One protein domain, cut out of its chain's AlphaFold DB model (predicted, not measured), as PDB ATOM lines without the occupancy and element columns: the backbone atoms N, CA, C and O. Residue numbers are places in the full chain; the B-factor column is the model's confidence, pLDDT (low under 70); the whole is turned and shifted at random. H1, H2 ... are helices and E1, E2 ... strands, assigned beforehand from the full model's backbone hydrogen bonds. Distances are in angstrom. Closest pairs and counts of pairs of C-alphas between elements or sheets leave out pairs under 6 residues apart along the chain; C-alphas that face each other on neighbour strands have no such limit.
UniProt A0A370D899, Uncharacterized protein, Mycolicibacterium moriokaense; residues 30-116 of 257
ATOM      1  N   ASP A  30     143.529 122.635 165.907       95.44
ATOM      2  CA  ASP A  30     143.390 123.390 164.661       95.44
ATOM      3  C   ASP A  30     143.382 124.902 164.870       95.44
ATOM      4  O   ASP A  30     143.982 125.629 164.078       95.44
ATOM      5  N   GLN A  31     142.727 125.381 165.931       96.06
ATOM      6  CA  GLN A  31     142.681 126.803 166.257       96.06
ATOM      7  C   GLN A  31     144.058 127.324 166.676       96.06
ATOM      8  O   GLN A  31     144.474 128.374 166.185       96.06
ATOM      9  N   ILE A  32     144.799 126.588 167.516       96.00
ATOM     10  CA  ILE A  32     146.157 126.998 167.911       96.00
ATOM     11  C   ILE A  32     147.130 126.955 166.725       96.00
ATOM     12  O   ILE A  32     147.971 127.846 166.610       96.00
ATOM     13  N   CYS A  33     146.988 125.987 165.813       96.81
ATOM     14  CA  CYS A  33     147.830 125.857 164.622       96.81
ATOM     15  C   CYS A  33     147.493 126.903 163.545       96.81
ATOM     16  O   CYS A  33     148.396 127.432 162.894       96.81
ATOM     17  N   ALA A  34     146.212 127.243 163.368       96.56
ATOM     18  CA  ALA A  34     145.768 128.285 162.438       96.56
ATOM     19  C   ALA A  34     146.187 129.696 162.877       96.56
ATOM     20  O   ALA A  34     146.345 130.572 162.032       96.56
ATOM     21  N   ALA A  35     146.381 129.914 164.180       96.69
ATOM     22  CA  ALA A  35     146.845 131.185 164.731       96.69
ATOM     23  C   ALA A  35     148.357 131.430 164.550       96.69
ATOM     24  O   ALA A  35     148.843 132.495 164.923       96.69
ATOM     25  N   GLN A  36     149.106 130.455 164.029       97.12
ATOM     26  CA  GLN A  36     150.546 130.585 163.826       97.12
ATOM     27  C   GLN A  36     150.877 131.318 162.523       97.12
ATOM     28  O   GLN A  36     150.152 131.208 161.534       97.12
ATOM     29  N   ASP A  37     152.031 131.981 162.496       97.12
ATOM     30  CA  ASP A  37     152.602 132.513 161.260       97.12
ATOM     31  C   ASP A  37     153.186 131.379 160.415       97.12
ATOM     32  O   ASP A  37     153.958 130.570 160.920       97.12
ATOM     33  N   TRP A  38     152.862 131.342 159.123       97.25
ATOM     34  CA  TRP A  38     153.356 130.339 158.176       97.25
ATOM     35  C   TRP A  38     154.159 130.995 157.037       97.25
ATOM     36  O   TRP A  38     153.823 132.109 156.627       97.25
ATOM     37  N   PRO A  39     155.183 130.322 156.469       97.75
ATOM     38  CA  PRO A  39     155.679 128.984 156.814       97.75
ATOM     39  C   PRO A  39     156.417 128.942 158.162       97.75
ATOM     40  O   PRO A  39     157.048 129.918 158.561       97.75
ATOM     41  N   ARG A  40     156.368 127.792 158.845       97.25
ATOM     42  CA  ARG A  40     156.988 127.589 160.168       97.25
ATOM     43  C   ARG A  40     158.228 126.712 160.072       97.25
ATOM     44  O   ARG A  40     158.252 125.812 159.234       97.25
ATOM     45  N   PRO A  41     159.239 126.921 160.933       97.75
ATOM     46  CA  PRO A  41     160.370 126.010 161.007       97.75
ATOM     47  C   PRO A  41     159.898 124.622 161.450       97.75
ATOM     48  O   PRO A  41     159.222 124.481 162.469       97.75
ATOM     49  N   LEU A  42     160.278 123.598 160.690       97.75
ATOM     50  CA  LEU A  42     159.990 122.211 161.032       97.75
ATOM     51  C   LEU A  42     160.730 121.802 162.324       97.75
ATOM     52  O   LEU A  42     161.933 122.061 162.421       97.75
ATOM     53  N   PRO A  43     160.072 121.173 163.313       96.75
ATOM     54  CA  PRO A  43     160.714 120.805 164.570       96.75
ATOM     55  C   PRO A  43     161.690 119.639 164.390       96.75
ATOM     56  O   PRO A  43     161.533 118.797 163.504       96.75
ATOM     57  N   ASP A  44     162.685 119.563 165.273       96.19
ATOM     58  CA  ASP A  44     163.550 118.389 165.367       96.19
ATOM     59  C   ASP A  44     162.846 117.282 166.161       96.19
ATOM     60  O   ASP A  44     162.692 117.353 167.382       96.19
ATOM     61  N   VAL A  45     162.374 116.272 165.432       95.25
ATOM     62  CA  VAL A  45     161.638 115.123 165.979       95.25
ATOM     63  C   VAL A  45     162.376 113.801 165.783       95.25
ATOM     64  O   VAL A  45     161.809 112.732 166.006       95.25
ATOM     65  N   VAL A  46     163.647 113.844 165.376       94.62
ATOM     66  CA  VAL A  46     164.460 112.632 165.238       94.62
ATOM     67  C   VAL A  46     164.649 111.976 166.609       94.62
ATOM     68  O   VAL A  46     164.880 112.631 167.620       94.62
ATOM     69  N   GLY A  47     164.516 110.654 166.646       91.81
ATOM     70  CA  GLY A  47     164.523 109.842 167.859       91.81
ATOM     71  C   GLY A  47     163.159 109.718 168.535       91.81
ATOM     72  O   GLY A  47     162.992 108.829 169.360       91.81
ATOM     73  N   GLN A  48     162.168 110.540 168.181       92.69
ATOM     74  CA  GLN A  48     160.853 110.495 168.820       92.69
ATOM     75  C   GLN A  48     159.977 109.355 168.273       92.69
ATOM     76  O   GLN A  48     160.204 108.823 167.180       92.69
ATOM     77  N   MET A  49     158.965 108.975 169.057       92.38
ATOM     78  CA  MET A  49     157.980 107.959 168.690       92.38
ATOM     79  C   MET A  49     156.951 108.514 167.694       92.38
ATOM     80  O   MET A  49     156.484 109.643 167.839       92.38
ATOM     81  N   PHE A  50     156.565 107.693 166.719       93.75
ATOM     82  CA  PHE A  50     155.572 108.023 165.699       93.75
ATOM     83  C   PHE A  50     154.642 106.837 165.431       93.75
ATOM     84  O   PHE A  50     155.092 105.690 165.391       93.75
ATOM     85  N   GLU A  51     153.353 107.114 165.235       93.25
ATOM     86  CA  GLU A  51     152.356 106.145 164.781       93.25
ATOM     87  C   GLU A  51     152.230 106.210 163.250       93.25
ATOM     88  O   GLU A  51     151.707 107.195 162.727       93.25
ATOM     89  N   PRO A  52     152.656 105.189 162.489       92.19
ATOM     90  CA  PRO A  52     152.588 105.240 161.028       92.19
ATOM     91  C   PRO A  52     151.156 105.321 160.479       92.19
ATOM     92  O   PRO A  52     150.928 105.976 159.464       92.19
ATOM     93  N   VAL A  53     150.199 104.659 161.142       90.38
ATOM     94  CA  VAL A  53     148.798 104.567 160.695       90.38
ATOM     95  C   VAL A  53     148.046 105.865 160.988       90.38
ATOM     96  O   VAL A  53     147.510 106.474 160.064       90.38
ATOM     97  N   GLY A  54     148.054 106.317 162.247       89.88
ATOM     98  CA  GLY A  54     147.471 107.599 162.656       89.88
ATOM     99  C   GLY A  54     148.252 108.835 162.196       89.88
ATOM    100  O   GLY A  54     147.740 109.943 162.300       89.88
ATOM    101  N   LYS A  55     149.474 108.658 161.671       91.25
ATOM    102  CA  LYS A  55     150.390 109.724 161.223       91.25
ATOM    103  C   LYS A  55     150.655 110.796 162.283       91.25
ATOM    104  O   LYS A  55     150.787 111.975 161.966       91.25
ATOM    105  N   GLN A  56     150.749 110.371 163.533       90.56
ATOM    106  CA  GLN A  56     150.785 111.268 164.680       90.56
ATOM    107  C   GLN A  56     151.875 110.881 165.669       90.56
ATOM    108  O   GLN A  56     152.365 109.747 165.698       90.56
ATOM    109  N   MET A  57     152.235 111.842 166.509       92.25
ATOM    110  CA  MET A  57     153.122 111.623 167.639       92.25
ATOM    111  C   MET A  57     152.269 111.485 168.907       92.25
ATOM    112  O   MET A  57     151.373 112.296 169.135       92.25
ATOM    113  N   PRO A  58     152.523 110.492 169.769       87.50
ATOM    114  CA  PRO A  58     151.719 110.253 170.964       87.50
ATOM    115  C   PRO A  58     152.206 111.116 172.133       87.50
ATOM    116  O   PRO A  58     152.680 110.595 173.142       87.50
ATOM    117  N   ALA A  59     152.150 112.438 171.984       86.69
ATOM    118  CA  ALA A  59     152.588 113.388 173.002       86.69
ATOM    119  C   ALA A  59     151.568 114.519 173.183       86.69
ATOM    120  O   ALA A  59     151.035 115.051 172.210       86.69
ATOM    121  N   GLY A  60     151.305 114.874 174.440       84.94
ATOM    122  CA  GLY A  60     150.264 115.830 174.804       84.94
ATOM    123  C   GLY A  60     148.854 115.367 174.422       84.94
ATOM    124  O   GLY A  60     148.642 114.265 173.918       84.94
ATOM    125  N   ILE A  61     147.881 116.234 174.668       86.25
ATOM    126  CA  ILE A  61     146.539 116.159 174.077       86.25
ATOM    127  C   ILE A  61     146.526 116.719 172.648       86.25
ATOM    128  O   ILE A  61     145.612 116.422 171.886       86.25
ATOM    129  N   GLY A  62     147.542 117.505 172.282       84.75
ATOM    130  CA  GLY A  62     147.663 118.147 170.983       84.75
ATOM    131  C   GLY A  62     148.203 117.271 169.852       84.75
ATOM    132  O   GLY A  62     148.108 117.685 168.704       84.75
ATOM    133  N   GLY A  63     148.756 116.084 170.135       86.19
ATOM    134  CA  GLY A  63     149.291 115.171 169.108       86.19
ATOM    135  C   GLY A  63     150.769 115.389 168.745       86.19
ATOM    136  O   GLY A  63     151.227 114.968 167.678       86.19
ATOM    137  N   GLY A  64     151.528 116.041 169.628       93.25
ATOM    138  CA  GLY A  64     152.971 116.238 169.514       93.25
ATOM    139  C   GLY A  64     153.405 117.320 168.526       93.25
ATOM    140  O   GLY A  64     152.596 118.033 167.936       93.25
ATOM    141  N   ALA A  65     154.722 117.453 168.346       95.94
ATOM    142  CA  ALA A  65     155.310 118.555 167.585       95.94
ATOM    143  C   ALA A  65     154.932 118.614 166.106       95.94
ATOM    144  O   ALA A  65     155.012 119.690 165.528       95.94
ATOM    145  N   LEU A  66     154.508 117.511 165.488       96.50
ATOM    146  CA  LEU A  66     154.085 117.515 164.086       96.50
ATOM    147  C   LEU A  66     152.581 117.759 163.884       96.50
ATOM    148  O   LEU A  66     152.152 117.869 162.740       96.50
ATOM    149  N   ALA A  67     151.777 117.895 164.942       96.06
ATOM    150  CA  ALA A  67     150.318 117.942 164.810       96.06
ATOM    151  C   ALA A  67     149.763 119.154 164.043       96.06
ATOM    152  O   ALA A  67     148.623 119.118 163.595       96.06
ATOM    153  N   CYS A  68     150.548 120.223 163.877       97.00
ATOM    154  CA  CYS A  68     150.132 121.382 163.085       97.00
ATOM    155  C   CYS A  68     150.313 121.221 161.570       97.00
ATOM    156  O   CYS A  68     149.985 122.159 160.847       97.00
ATOM    157  N   TRP A  69     150.869 120.107 161.088       97.00
ATOM    158  CA  TRP A  69     151.047 119.860 159.659       97.00
ATOM    159  C   TRP A  69     150.069 118.807 159.158       97.00
ATOM    160  O   TRP A  69     150.004 117.699 159.687       97.00
ATOM    161  N   ASP A  70     149.369 119.130 158.075       95.38
ATOM    162  CA  ASP A  70     148.243 118.321 157.604       95.38
ATOM    163  C   ASP A  70     148.697 117.156 156.697       95.38
ATOM    164  O   ASP A  70     147.962 116.192 156.472       95.38
ATOM    165  N   ASN A  71     149.932 117.207 156.175       96.31
ATOM    166  CA  ASN A  71     150.414 116.284 155.146       96.31
ATOM    167  C   ASN A  71     151.716 115.563 155.526       96.31
ATOM    168  O   ASN A  71     152.778 115.760 154.928       96.31
ATOM    169  N   ILE A  72     151.618 114.671 156.512       97.12
ATOM    170  CA  ILE A  72     152.739 113.835 156.955       97.12
ATOM    171  C   ILE A  72     152.722 112.480 156.229       97.12
ATOM    172  O   ILE A  72     151.684 111.818 156.074       97.12
ATOM    173  N   ARG A  73     153.897 112.036 155.781       96.25
ATOM    174  CA  ARG A  73     154.137 110.724 155.167       96.25
ATOM    175  C   ARG A  73     155.170 109.963 155.986       96.25
ATOM    176  O   ARG A  73     156.296 110.426 156.134       96.25
ATOM    177  N   GLY A  74     154.794 108.792 156.490       96.25
ATOM    178  CA  GLY A  74     155.722 107.866 157.130       96.25
ATOM    179  C   GLY A  74     156.284 106.889 156.108       96.25
ATOM    180  O   GLY A  74     155.515 106.159 155.484       96.25
ATOM    181  N   LEU A  75     157.604 106.866 155.941       97.12
ATOM    182  CA  LEU A  75     158.288 105.911 155.074       97.12
ATOM    183  C   LEU A  75     159.241 105.029 155.873       97.12
ATOM    184  O   LEU A  75     159.856 105.490 156.829       97.12
ATOM    185  N   THR A  76     159.409 103.778 155.470       95.25
ATOM    186  CA  THR A  76     160.497 102.921 155.955       95.25
ATOM    187  C   THR A  76     161.852 103.397 155.402       95.25
ATOM    188  O   THR A  76     161.919 104.280 154.538       95.25
ATOM    189  N   GLN A  77     162.962 102.821 155.877       88.94
ATOM    190  CA  GLN A  77     164.306 103.157 155.373       88.94
ATOM    191  C   GLN A  77     164.478 102.887 153.869       88.94
ATOM    192  O   GLN A  77     165.210 103.603 153.191       88.94
ATOM    193  N   ASP A  78     163.783 101.885 153.343       90.94
ATOM    194  CA  ASP A  78     163.733 101.513 151.929       90.94
ATOM    195  C   ASP A  78     162.676 102.297 151.123       90.94
ATOM    196  O   ASP A  78     162.501 102.058 149.930       90.94
ATOM    197  N   GLY A  79     162.011 103.278 151.744       93.00
ATOM    198  CA  GLY A  79     161.100 104.209 151.075       93.00
ATOM    199  C   GLY A  79     159.679 103.681 150.864       93.00
ATOM    200  O   GLY A  79     158.912 104.298 150.122       93.00
ATOM    201  N   GLN A  80     159.314 102.565 151.496       94.06
ATOM    202  CA  GLN A  80     157.957 102.022 151.448       94.06
ATOM    203  C   GLN A  80     157.042 102.742 152.437       94.06
ATOM    204  O   GLN A  80     157.501 103.359 153.393       94.06
ATOM    205  N   ASP A  81     155.732 102.667 152.212       92.56
ATOM    206  CA  ASP A  81     154.734 103.247 153.110       92.56
ATOM    207  C   ASP A  81     154.716 102.496 154.449       92.56
ATOM    208  O   ASP A  81     154.252 101.359 154.542       92.56
ATOM    209  N   ALA A  82     155.201 103.153 155.502       92.62
ATOM    210  CA  ALA A  82     155.365 102.529 156.808       92.62
ATOM    211  C   ALA A  82     154.035 102.116 157.456       92.62
ATOM    212  O   ALA A  82     154.039 101.232 158.308       92.62
ATOM    213  N   SER A  83     152.904 102.703 157.043       89.19
ATOM    214  CA  SER A  83     151.576 102.319 157.548       89.19
ATOM    215  C   SER A  83     151.167 100.893 157.162       89.19
ATOM    216  O   SER A  83     150.279 100.318 157.789       89.19
ATOM    217  N   LYS A  84     151.816 100.317 156.143       88.69
ATOM    218  CA  LYS A  84     151.566  98.951 155.663       88.69
ATOM    219  C   LYS A  84     152.585  97.951 156.194       88.69
ATOM    220  O   LYS A  84     152.243  96.792 156.399       88.69
ATOM    221  N   GLU A  85     153.807  98.418 156.434       86.62
ATOM    222  CA  GLU A  85     154.948  97.565 156.772       86.62
ATOM    223  C   GLU A  85     155.201  97.466 158.284       86.62
ATOM    224  O   GLU A  85     155.661  96.436 158.777       86.62
ATOM    225  N   ILE A  86     154.899  98.521 159.051       82.50
ATOM    226  CA  ILE A  86     155.156  98.567 160.493       82.50
ATOM    227  C   ILE A  86     153.834  98.388 161.246       82.50
ATOM    228  O   ILE A  86     152.998  99.284 161.297       82.50
ATOM    229  N   GLY A  87     153.662  97.228 161.885       76.50
ATOM    230  CA  GLY A  87     152.462  96.877 162.658       76.50
ATOM    231  C   GLY A  87     152.322  97.571 164.023       76.50
ATOM    232  O   GLY A  87     151.736  96.987 164.931       76.50
ATOM    233  N   GLY A  88     152.892  98.765 164.212       86.31
ATOM    234  CA  GLY A  88     152.879  99.471 165.493       86.31
ATOM    235  C   GLY A  88     153.711 100.753 165.507       86.31
ATOM    236  O   GLY A  88     154.000 101.339 164.466       86.31
ATOM    237  N   TRP A  89     154.095 101.183 166.709       89.69
ATOM    238  CA  TRP A  89     154.929 102.363 166.927       89.69
ATOM    239  C   TRP A  89     156.317 102.220 166.296       89.69
ATOM    240  O   TRP A  89     156.920 101.142 166.306       89.69
ATOM    241  N   ALA A  90     156.831 103.332 165.777       93.12
ATOM    242  CA  ALA A  90     158.141 103.422 165.149       93.12
ATOM    243  C   ALA A  90     158.952 104.592 165.718       93.12
ATOM    244  O   ALA A  90     158.405 105.517 166.317       93.12
ATOM    245  N   THR A  91     160.262 104.564 165.487       93.69
ATOM    246  CA  THR A  91     161.160 105.678 165.813       93.69
ATOM    247  C   THR A  91     161.444 106.496 164.559       93.69
ATOM    248  O   THR A  91     161.812 105.936 163.523       93.69
ATOM    249  N   ILE A  92     161.317 107.820 164.656       95.00
ATOM    250  CA  ILE A  92     161.726 108.739 163.591       95.00
ATOM    251  C   ILE A  92     163.254 108.746 163.510       95.00
ATOM    252  O   ILE A  92     163.940 109.037 164.483       95.00
ATOM    253  N   THR A  93     163.801 108.440 162.341       95.38
ATOM    254  CA  THR A  93     165.252 108.391 162.087       95.38
ATOM    255  C   THR A  93     165.745 109.550 161.233       95.38
ATOM    256  O   THR A  93     166.904 109.938 161.340       95.38
ATOM    257  N   ALA A  94     164.868 110.123 160.409       96.88
ATOM    258  CA  ALA A  94     165.139 111.324 159.634       96.88
ATOM    259  C   ALA A  94     163.829 112.025 159.273       96.88
ATOM    260  O   ALA A  94     162.762 111.404 159.258       96.88
ATOM    261  N   VAL A  95     163.930 113.309 158.944       97.62
ATOM    262  CA  VAL A  95     162.808 114.134 158.494       97.62
ATOM    263  C   VAL A  95     163.228 114.900 157.243       97.62
ATOM    264  O   VAL A  95     164.363 115.369 157.153       97.62
ATOM    265  N   SER A  96     162.323 114.999 156.272       97.62
ATOM    266  CA  SER A  96     162.492 115.789 155.055       97.62
ATOM    267  C   SER A  96     161.271 116.691 154.830       97.62
ATOM    268  O   SER A  96     160.159 116.158 154.763       97.62
ATOM    269  N   PRO A  97     161.449 118.015 154.636       98.00
ATOM    270  CA  PRO A  97     162.718 118.765 154.689       98.00
ATOM    271  C   PRO A  97     163.435 118.670 156.054       98.00
ATOM    272  O   PRO A  97     162.814 118.233 157.019       98.00
ATOM    273  N   PRO A  98     164.736 119.013 156.167       98.00
ATOM    274  CA  PRO A  98     165.445 118.896 157.441       98.00
ATOM    275  C   PRO A  98     164.883 119.874 158.494       98.00
ATOM    276  O   PRO A  98     164.366 120.936 158.117       98.00
ATOM    277  N   PRO A  99     165.017 119.565 159.800       97.56
ATOM    278  CA  PRO A  99     164.585 120.451 160.880       97.56
ATOM    279  C   PRO A  99     165.090 121.894 160.720       97.56
ATOM    280  O   PRO A  99     166.204 122.135 160.255       97.56
ATOM    281  N   GLY A 100     164.252 122.861 161.090       97.88
ATOM    282  CA  GLY A 100     164.493 124.297 160.930       97.88
ATOM    283  C   GLY A 100     164.113 124.862 159.557       97.88
ATOM    284  O   GLY A 100     164.012 126.080 159.417       97.88
ATOM    285  N   THR A 101     163.852 124.017 158.553       98.50
ATOM    286  CA  THR A 101     163.359 124.479 157.244       98.50
ATOM    287  C   THR A 101     161.964 125.097 157.395       98.50
ATOM    288  O   THR A 101     161.112 124.462 158.019       98.50
ATOM    289  N   PRO A 102     161.689 126.293 156.835       98.44
ATOM    290  CA  PRO A 102     160.336 126.836 156.778       98.44
ATOM    291  C   PRO A 102     159.451 125.982 155.862       98.44
ATOM    292  O   PRO A 102     159.739 125.846 154.676       98.44
ATOM    293  N   VAL A 103     158.381 125.419 156.419       98.25
ATOM    294  CA  VAL A 103     157.424 124.544 155.732       98.25
ATOM    295  C   VAL A 103     156.015 125.100 155.952       98.25
ATOM    296  O   VAL A 103     155.671 125.505 157.065       98.25
ATOM    297  N   GLY A 104     155.215 125.184 154.892       98.31
ATOM    298  CA  GLY A 104     153.805 125.558 154.961       98.31
ATOM    299  C   GLY A 104     152.960 124.479 155.639       98.31
ATOM    300  O   GLY A 104     153.378 123.332 155.770       98.31
ATOM    301  N   ARG A 105     151.749 124.841 156.069       97.25
ATOM    302  CA  ARG A 105     150.841 123.923 156.775       97.25
ATOM    303  C   ARG A 105     150.470 122.687 155.939       97.25
ATOM    304  O   ARG A 105     150.455 121.573 156.456       97.25
ATOM    305  N   ASP A 106     150.234 122.905 154.646       97.44
ATOM    306  CA  ASP A 106     149.789 121.888 153.682       97.44
ATOM    307  C   ASP A 106     150.944 121.187 152.938       97.44
ATOM    308  O   ASP A 106     150.723 120.259 152.147       97.44
ATOM    309  N   ASP A 107     152.181 121.637 153.158       97.94
ATOM    310  CA  ASP A 107     153.356 121.075 152.501       97.94
ATOM    311  C   ASP A 107     153.632 119.650 152.998       97.94
ATOM    312  O   ASP A 107     153.385 119.292 154.151       97.94
ATOM    313  N   VAL A 108     154.179 118.814 152.113       97.69
ATOM    314  CA  VAL A 108     154.496 117.422 152.446       97.69
ATOM    315  C   VAL A 108     155.709 117.359 153.370       97.69
ATOM    316  O   VAL A 108     156.811 117.752 152.981       97.69
ATOM    317  N   ILE A 109     155.537 116.726 154.529       98.06
ATOM    318  CA  ILE A 109     156.638 116.292 155.394       98.06
ATOM    319  C   ILE A 109     156.778 114.784 155.297       98.06
ATOM    320  O   ILE A 109     155.808 114.038 155.420       98.06
ATOM    321  N   THR A 110     158.005 114.321 155.106       98.12
ATOM    322  CA  THR A 110     158.335 112.897 155.143       98.12
ATOM    323  C   THR A 110     159.120 112.587 156.407       98.12
ATOM    324  O   THR A 110     160.166 113.186 156.643       98.12
ATOM    325  N   VAL A 111     158.638 111.631 157.196       97.75
ATOM    326  CA  VAL A 111     159.375 111.041 158.316       97.75
ATOM    327  C   VAL A 111     159.848 109.648 157.917       97.75
ATOM    328  O   VAL A 111     159.064 108.819 157.457       97.75
ATOM    329  N   HIS A 112     161.142 109.391 158.074       97.31
ATOM    330  CA  HIS A 112     161.722 108.069 157.866       97.31
ATOM    331  C   HIS A 112     161.709 107.299 159.175       97.31
ATOM    332  O   HIS A 112     162.177 107.795 160.201       97.31
ATOM    333  N   LEU A 113     161.201 106.079 159.137       96.44
ATOM    334  CA  LEU A 113     160.857 105.292 160.304       96.44
ATOM    335  C   LEU A 113     161.687 104.013 160.356       96.44
ATOM    336  O   LEU A 113     161.934 103.359 159.340       96.44
ATOM    337  N   ALA A 114     162.089 103.653 161.569       92.88
ATOM    338  CA  ALA A 114     162.679 102.362 161.889       92.88
ATOM    339  C   ALA A 114     161.846 101.660 162.972       92.88
ATOM    340  O   ALA A 114     161.151 102.339 163.740       92.88
ATOM    341  N   PRO A 115     161.920 100.317 163.065       89.81
ATOM    342  CA  PRO A 115     161.319  99.587 164.171       89.81
ATOM    343  C   PRO A 115     161.741 100.181 165.512       89.81
ATOM    344  O   PRO A 115     162.913 100.492 165.732       89.81
ATOM    345  N   MET A 116     160.769 100.345 166.400       86.62
ATOM    346  CA  MET A 116     161.002 100.944 167.700       86.62
ATOM    347  C   MET A 116     161.891 100.049 168.567       86.62
ATOM    348  O   MET A 116     161.640  98.851 168.716       86.62
TER     349      MET A 116
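This is residues 30 to 116 of the 257 residues of an uncharacterized protein of Mycolicibacterium moriokaense (UniProt A0A370D899). This model has little regular structure: a small, strongly twisted sheet of three strands amid long loops, with short helices H1 and H2 toward opposite ends. The printed part has 87 residues, 28 in named elements, H1, E1, H2, E2, E3 along the chain, class mixed. The sheet is mixed, order E1 E3 E2; the whole is compact, radius of gyration of the C-alphas 12.3 A, spanning 35 by 25 by 19 A.

Find C-alpha 30 at (143.390, 123.390, 164.661), where H1, residues 30 to 34, begins. Next come E1, residues 72 to 76, H2, residues 82 to 85, and E2, residues 90 to 96, 16.5 A long. E3, residues 109 to 115, 19.4 A long, ends at (161.319, 99.587, 164.171).

Start at inner strand E3: E1 is parallel, with N 73 and O 109 within hydrogen-bond range, 2.8 A. E2 forms an antiparallel hairpin with E3; N 93 and O 112, 2.8 A, are within range. H2 is on the sheet, height 8.3 A; H1 is not on it. H1's O i to N i+4 pair is within range; H2 is too short for one.

The printed part has no cut; H1 to E1 and E2 to E3 are long links. No printed residue is under 70 in pLDDT.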